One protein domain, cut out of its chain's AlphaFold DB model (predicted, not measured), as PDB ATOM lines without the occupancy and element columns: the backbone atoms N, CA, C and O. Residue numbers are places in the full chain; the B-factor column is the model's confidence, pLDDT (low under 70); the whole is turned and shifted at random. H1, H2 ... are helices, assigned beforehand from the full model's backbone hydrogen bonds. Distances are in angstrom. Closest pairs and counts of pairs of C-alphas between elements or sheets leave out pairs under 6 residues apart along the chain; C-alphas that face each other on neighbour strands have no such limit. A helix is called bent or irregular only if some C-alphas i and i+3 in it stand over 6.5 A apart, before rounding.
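What this domain is: This is residues 22 to 69 of the 142 residues of an uncharacterized protein of Streptomyces coelicolor (UniProt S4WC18). One long helix, H1, makes a straight shaft, and a drawn-out unnamed link leads from its end to a much shorter helix, H2, at the other end of the rod; the two helices do not pack on each other, and there is no shared core. The printed part has 48 residues, with two named helices, H1 then H2 along the chain, and no named strand; the class is all helix. The whole is extended, with a radius of gyration of the C-alphas of 18.1 A, and the C-alphas span 58 by 22 by 9 A.

How they stand to each other: H1, residues 22 to 47, is the longest helix, and its residues 22 to 45 stand free, with no C-alpha 8 or more residues away along the chain within 10 A. The long link of 11 residues follows it, and residues 47 to 53, of which 47 belongs to H1, stand free too. Beyond the link comes H2, residues 59 to 65; H1 and H2 are apart, with no C-alpha of the one within 8 A of the other. Residues 61 to 68, of which 61 to 65 belong to H2, also stand free. In H1 and H2 every O i to N i+4 pair is within hydrogen-bond range.

Where its parts are: H1 has 26 residues and runs 38.1 A from C-alpha 22 at (-59.405, 4.707, -60.943) to C-alpha 47 at (-39.513, -19.279, -39.085). H2 has 7 residues and ends at C-alpha 65, at (-17.619, -16.331, -35.226). Neither helix is bent.

The domain as a whole: The two C-alphas farthest apart are those of Pro 22 and Pro 67, 57.9 A. The printed part has no cut, and the link from H1 to H2 is long. The mean pLDDT of the printed part is 76.7, and confidence is low, under 70, at residues 22 to 26 and 51 to 61.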
ATOM      1  N   PRO A  22     -58.858   5.603 -61.971       57.19
ATOM      2  CA  PRO A  22     -59.405   4.707 -60.943       57.19
ATOM      3  C   PRO A  22     -58.840   3.277 -61.043       57.19
ATOM      4  O   PRO A  22     -58.686   2.578 -60.043       57.19
ATOM      5  N   HIS A  23     -58.439   2.880 -62.250       55.38
ATOM      6  CA  HIS A  23     -57.772   1.619 -62.558       55.38
ATOM      7  C   HIS A  23     -56.324   1.547 -62.032       55.38
ATOM      8  O   HIS A  23     -55.910   0.490 -61.569       55.38
ATOM      9  N   THR A  24     -55.551   2.640 -62.024       57.03
ATOM     10  CA  THR A  24     -54.168   2.632 -61.505       57.03
ATOM     11  C   THR A  24     -54.133   2.626 -59.977       57.03
ATOM     12  O   THR A  24     -53.300   1.940 -59.381       57.03
ATOM     13  N   ALA A  25     -55.089   3.298 -59.328       59.00
ATOM     14  CA  ALA A  25     -55.268   3.235 -57.878       59.00
ATOM     15  C   ALA A  25     -55.612   1.807 -57.408       59.00
ATOM     16  O   ALA A  25     -54.999   1.316 -56.456       59.00
ATOM     17  N   GLY A  26     -56.511   1.111 -58.116       64.75
ATOM     18  CA  GLY A  26     -56.847  -0.294 -57.856       64.75
ATOM     19  C   GLY A  26     -55.651  -1.237 -58.024       64.75
ATOM     20  O   GLY A  26     -55.363  -2.031 -57.127       64.75
ATOM     21  N   THR A  27     -54.883  -1.083 -59.107       73.00
ATOM     22  CA  THR A  27     -53.646  -1.849 -59.339       73.00
ATOM     23  C   THR A  27     -52.609  -1.602 -58.239       73.00
ATOM     24  O   THR A  27     -52.023  -2.548 -57.720       73.00
ATOM     25  N   SER A  28     -52.434  -0.356 -57.788       77.50
ATOM     26  CA  SER A  28     -51.508  -0.030 -56.691       77.50
ATOM     27  C   SER A  28     -51.912  -0.655 -55.345       77.50
ATOM     28  O   SER A  28     -51.065  -1.008 -54.525       77.50
ATOM     29  N   ALA A  29     -53.216  -0.795 -55.084       84.00
ATOM     30  CA  ALA A  29     -53.727  -1.449 -53.883       84.00
ATOM     31  C   ALA A  29     -53.551  -2.972 -53.960       84.00
ATOM     32  O   ALA A  29     -53.165  -3.591 -52.970       84.00
ATOM     33  N   ALA A  30     -53.769  -3.567 -55.135       87.50
ATOM     34  CA  ALA A  30     -53.519  -4.985 -55.377       87.50
ATOM     35  C   ALA A  30     -52.030  -5.342 -55.219       87.50
ATOM     36  O   ALA A  30     -51.712  -6.323 -54.551       87.50
ATOM     37  N   ILE A  31     -51.121  -4.510 -55.741       88.50
ATOM     38  CA  ILE A  31     -49.667  -4.700 -55.599       88.50
ATOM     39  C   ILE A  31     -49.240  -4.640 -54.127       88.50
ATOM     40  O   ILE A  31     -48.478  -5.493 -53.682       88.50
ATOM     41  N   ARG A  32     -49.761  -3.686 -53.343       91.69
ATOM     42  CA  ARG A  32     -49.475  -3.604 -51.899       91.69
ATOM     43  C   ARG A  32     -49.951  -4.844 -51.147       91.69
ATOM     44  O   ARG A  32     -49.174  -5.446 -50.419       91.69
ATOM     45  N   ARG A  33     -51.186  -5.286 -51.406       93.00
ATOM     46  CA  ARG A  33     -51.744  -6.510 -50.804       93.00
ATOM     47  C   ARG A  33     -50.935  -7.756 -51.160       93.00
ATOM     48  O   ARG A  33     -50.748  -8.622 -50.309       93.00
ATOM     49  N   LEU A  34     -50.456  -7.843 -52.402       94.56
ATOM     50  CA  LEU A  34     -49.562  -8.914 -52.832       94.56
ATOM     51  C   LEU A  34     -48.224  -8.845 -52.083       94.56
ATOM     52  O   LEU A  34     -47.769  -9.867 -51.577       94.56
ATOM     53  N   GLY A  35     -47.633  -7.656 -51.950       95.25
ATOM     54  CA  GLY A  35     -46.418  -7.439 -51.159       95.25
ATOM     55  C   GLY A  35     -46.576  -7.881 -49.702       95.25
ATOM     56  O   GLY A  35     -45.757  -8.647 -49.202       95.25
ATOM     57  N   ASP A  36     -47.668  -7.491 -49.043       96.38
ATOM     58  CA  ASP A  36     -47.953  -7.863 -47.649       96.38
ATOM     59  C   ASP A  36     -48.146  -9.378 -47.472       96.38
ATOM     60  O   ASP A  36     -47.786  -9.957 -46.441       96.38
ATOM     61  N   LEU A  37     -48.731 -10.048 -48.468       96.44
ATOM     62  CA  LEU A  37     -48.871 -11.501 -48.473       96.44
ATOM     63  C   LEU A  37     -47.515 -12.192 -48.645       96.44
ATOM     64  O   LEU A  37     -47.192 -13.089 -47.866       96.44
ATOM     65  N   LEU A  38     -46.716 -11.763 -49.624       95.69
ATOM     66  CA  LEU A  38     -45.381 -12.309 -49.876       95.69
ATOM     67  C   LEU A  38     -44.484 -12.162 -48.644       95.69
ATOM     68  O   LEU A  38     -43.865 -13.138 -48.227       95.69
ATOM     69  N   THR A  39     -44.478 -10.988 -48.011       93.69
ATOM     70  CA  THR A  39     -43.716 -10.732 -46.781       93.69
ATOM     71  C   THR A  39     -44.102 -11.711 -45.672       93.69
ATOM     72  O   THR A  39     -43.230 -12.317 -45.049       93.69
ATOM     73  N   ARG A  40     -45.405 -11.943 -45.462       96.50
ATOM     74  CA  ARG A  40     -45.878 -12.921 -44.468       96.50
ATOM     75  C   ARG A  40     -45.442 -14.346 -44.795       96.50
ATOM     76  O   ARG A  40     -44.919 -15.019 -43.913       96.50
ATOM     77  N   MET A  41     -45.594 -14.783 -46.045       96.12
ATOM     78  CA  MET A  41     -45.171 -16.125 -46.463       96.12
ATOM     79  C   MET A  41     -43.663 -16.334 -46.298       96.12
ATOM     80  O   MET A  41     -43.240 -17.398 -45.854       96.12
ATOM     81  N   VAL A  42     -42.847 -15.322 -46.612       90.62
ATOM     82  CA  VAL A  42     -41.390 -15.383 -46.431       90.62
ATOM     83  C   VAL A  42     -41.033 -15.508 -44.955       90.62
ATOM     84  O   VAL A  42     -40.236 -16.375 -44.609       90.62
ATOM     85  N   HIS A  43     -41.632 -14.702 -44.074       88.19
ATOM     86  CA  HIS A  43     -41.381 -14.806 -42.635       88.19
ATOM     87  C   HIS A  43     -41.821 -16.151 -42.056       88.19
ATOM     88  O   HIS A  43     -41.116 -16.721 -41.227       88.19
ATOM     89  N   GLU A  44     -42.955 -16.679 -42.505       91.56
ATOM     90  CA  GLU A  44     -43.453 -17.975 -42.061       91.56
ATOM     91  C   GLU A  44     -42.556 -19.123 -42.537       91.56
ATOM     92  O   GLU A  44     -42.188 -19.994 -41.747       91.56
ATOM     93  N   ALA A  45     -42.150 -19.111 -43.808       85.12
ATOM     94  CA  ALA A  45     -41.197 -20.075 -44.347       85.12
ATOM     95  C   ALA A  45     -39.854 -19.989 -43.612       85.12
ATOM     96  O   ALA A  45     -39.272 -21.013 -43.259       85.12
ATOM     97  N   ASP A  46     -39.394 -18.772 -43.325       77.56
ATOM     98  CA  ASP A  46     -38.151 -18.533 -42.614       77.56
ATOM     99  C   ASP A  46     -38.201 -19.029 -41.167       77.56
ATOM    100  O   ASP A  46     -37.256 -19.664 -40.706       77.56
ATOM    101  N   ALA A  47     -39.307 -18.804 -40.452       82.12
ATOM    102  CA  ALA A  47     -39.513 -19.279 -39.085       82.12
ATOM    103  C   ALA A  47     -39.374 -20.805 -38.965       82.12
ATOM    104  O   ALA A  47     -38.855 -21.295 -37.961       82.12
ATOM    105  N   ARG A  48     -39.759 -21.552 -40.007       82.00
ATOM    106  CA  ARG A  48     -39.642 -23.018 -40.057       82.00
ATOM    107  C   ARG A  48     -38.211 -23.514 -40.275       82.00
ATOM    108  O   ARG A  48     -37.967 -24.703 -40.090       82.00
ATOM    109  N   ILE A  49     -37.264 -22.651 -40.656       74.00
ATOM    110  CA  ILE A  49     -35.860 -23.039 -40.838       74.00
ATOM    111  C   ILE A  49     -35.180 -23.100 -39.458       74.00
ATOM    112  O   ILE A  49     -35.030 -22.058 -38.802       74.00
ATOM    113  N   PRO A  50     -34.712 -24.284 -39.008       72.88
ATOM    114  CA  PRO A  50     -33.983 -24.414 -37.751       72.88
ATOM    115  C   PRO A  50     -32.739 -23.523 -37.745       72.88
ATOM    116  O   PRO A  50     -32.053 -23.419 -38.763       72.88
ATOM    117  N   ALA A  51     -32.404 -22.922 -36.601       67.31
ATOM    118  CA  ALA A  51     -31.297 -21.964 -36.482       67.31
ATOM    119  C   ALA A  51     -29.947 -22.490 -37.020       67.31
ATOM    120  O   ALA A  51     -29.162 -21.716 -37.556       67.31
ATOM    121  N   GLY A  52     -29.706 -23.806 -36.954       64.44
ATOM    122  CA  GLY A  52     -28.502 -24.453 -37.496       64.44
ATOM    123  C   GLY A  52     -28.508 -24.730 -39.008       64.44
ATOM    124  O   GLY A  52     -27.465 -25.073 -39.551       64.44
ATOM    125  N   ARG A  53     -29.654 -24.596 -39.695       61.06
ATOM    126  CA  ARG A  53     -29.786 -24.733 -41.164       61.06
ATOM    127  C   ARG A  53     -30.025 -23.399 -41.873       61.06
ATOM    128  O   ARG A  53     -30.092 -23.364 -43.099       61.06
ATOM    129  N   ARG A  54     -30.164 -22.303 -41.123       62.16
ATOM    130  CA  ARG A  54     -30.180 -20.958 -41.699       62.16
ATOM    131  C   ARG A  54     -28.791 -20.682 -42.264       62.16
ATOM    132  O   ARG A  54     -27.807 -20.751 -41.530       62.16
ATOM    133  N   ALA A  55     -28.709 -20.374 -43.559       62.53
ATOM    134  CA  ALA A  55     -27.494 -19.799 -44.125       62.53
ATOM    135  C   ALA A  55     -27.103 -18.599 -43.250       62.53
ATOM    136  O   ALA A  55     -27.970 -17.771 -42.961       62.53
ATOM    137  N   ARG A  56     -25.853 -18.535 -42.764       59.75
ATOM    138  CA  ARG A  56     -25.385 -17.423 -41.919       59.75
ATOM    139  C   ARG A  56     -25.603 -16.128 -42.700       59.75
ATOM    140  O   ARG A  56     -24.933 -15.884 -43.698       59.75
ATOM    141  N   ARG A  57     -26.632 -15.370 -42.313       63.09
ATOM    142  CA  ARG A  57     -27.219 -14.325 -43.165       63.09
ATOM    143  C   ARG A  57     -26.376 -13.066 -43.249       63.09
ATOM    144  O   ARG A  57     -26.612 -12.260 -44.143       63.09
ATOM    145  N   THR A  58     -25.391 -12.892 -42.379       67.50
ATOM    146  CA  THR A  58     -24.505 -11.739 -42.450       67.50
ATOM    147  C   THR A  58     -23.066 -12.214 -42.542       67.50
ATOM    148  O   THR A  58     -22.612 -13.127 -41.853       67.50
ATOM    149  N   LEU A  59     -22.323 -11.569 -43.433       62.31
ATOM    150  CA  LEU A  59     -20.872 -11.700 -43.465       62.31
ATOM    151  C   LEU A  59     -20.274 -11.281 -42.112       62.31
ATOM    152  O   LEU A  59     -19.278 -11.867 -41.717       62.31
ATOM    153  N   GLN A  60     -20.945 -10.384 -41.374       62.97
ATOM    154  CA  GLN A  60     -20.656 -10.056 -39.972       62.97
ATOM    155  C   GLN A  60     -20.725 -11.281 -39.050       62.97
ATOM    156  O   GLN A  60     -19.732 -11.574 -38.402       62.97
ATOM    157  N   ASP A  61     -21.796 -12.080 -39.072       69.31
ATOM    158  CA  ASP A  61     -21.906 -13.290 -38.238       69.31
ATOM    159  C   ASP A  61     -20.807 -14.316 -38.547       69.31
ATOM    160  O   ASP A  61     -20.390 -15.091 -37.681       69.31
ATOM    161  N   MET A  62     -20.351 -14.384 -39.802       73.06
ATOM    162  CA  MET A  62     -19.226 -15.246 -40.177       73.06
ATOM    163  C   MET A  62     -17.893 -14.684 -39.692       73.06
ATOM    164  O   MET A  62     -17.082 -15.445 -39.172       73.06
ATOM    165  N   GLN A  63     -17.702 -13.374 -39.811       70.50
ATOM    166  CA  GLN A  63     -16.481 -12.667 -39.440       70.50
ATOM    167  C   GLN A  63     -16.300 -12.570 -37.916       70.50
ATOM    168  O   GLN A  63     -15.180 -12.650 -37.427       70.50
ATOM    169  N   GLU A  64     -17.396 -12.495 -37.160       70.88
ATOM    170  CA  GLU A  64     -17.402 -12.502 -35.693       70.88
ATOM    171  C   GLU A  64     -17.185 -13.901 -35.102       70.88
ATOM    172  O   GLU A  64     -16.542 -14.050 -34.066       70.88
ATOM    173  N   ARG A  65     -17.711 -14.953 -35.746       70.94
ATOM    174  CA  ARG A  65     -17.619 -16.331 -35.226       70.94
ATOM    175  C   ARG A  65     -16.382 -17.098 -35.681       70.94
ATOM    176  O   ARG A  65     -16.106 -18.151 -35.112       70.94
ATOM    177  N   ILE A  66     -15.701 -16.655 -36.736       72.94
ATOM    178  CA  ILE A  66     -14.566 -17.369 -37.328       72.94
ATOM    179  C   ILE A  66     -13.352 -16.431 -37.325       72.94
ATOM    180  O   ILE A  66     -13.266 -15.538 -38.170       72.94
ATOM    181  N   PRO A  67     -12.397 -16.629 -36.399       74.62
ATOM    182  CA  PRO A  67     -11.147 -15.882 -36.394       74.62
ATOM    183  C   PRO A  67     -10.408 -16.084 -37.722       74.62
ATOM    184  O   PRO A  67     -10.167 -17.220 -38.129       74.62
ATOM    185  N   GLY A  68     -10.064 -14.991 -38.406       73.00
ATOM    186  CA  GLY A  68      -9.334 -15.034 -39.680       73.00
ATOM    187  C   GLY A  68     -10.203 -15.208 -40.930       73.00
ATOM    188  O   GLY A  68      -9.666 -15.448 -42.008       73.00
ATOM    189  N   TYR A  69     -11.529 -15.080 -40.826       73.62
ATOM    190  CA  TYR A  69     -12.386 -15.048 -42.011       73.62
ATOM    191  C   TYR A  69     -12.183 -13.744 -42.800       73.62
ATOM    192  O   TYR A  69     -12.681 -12.679 -42.424       73.62
TER     193      TYR A  69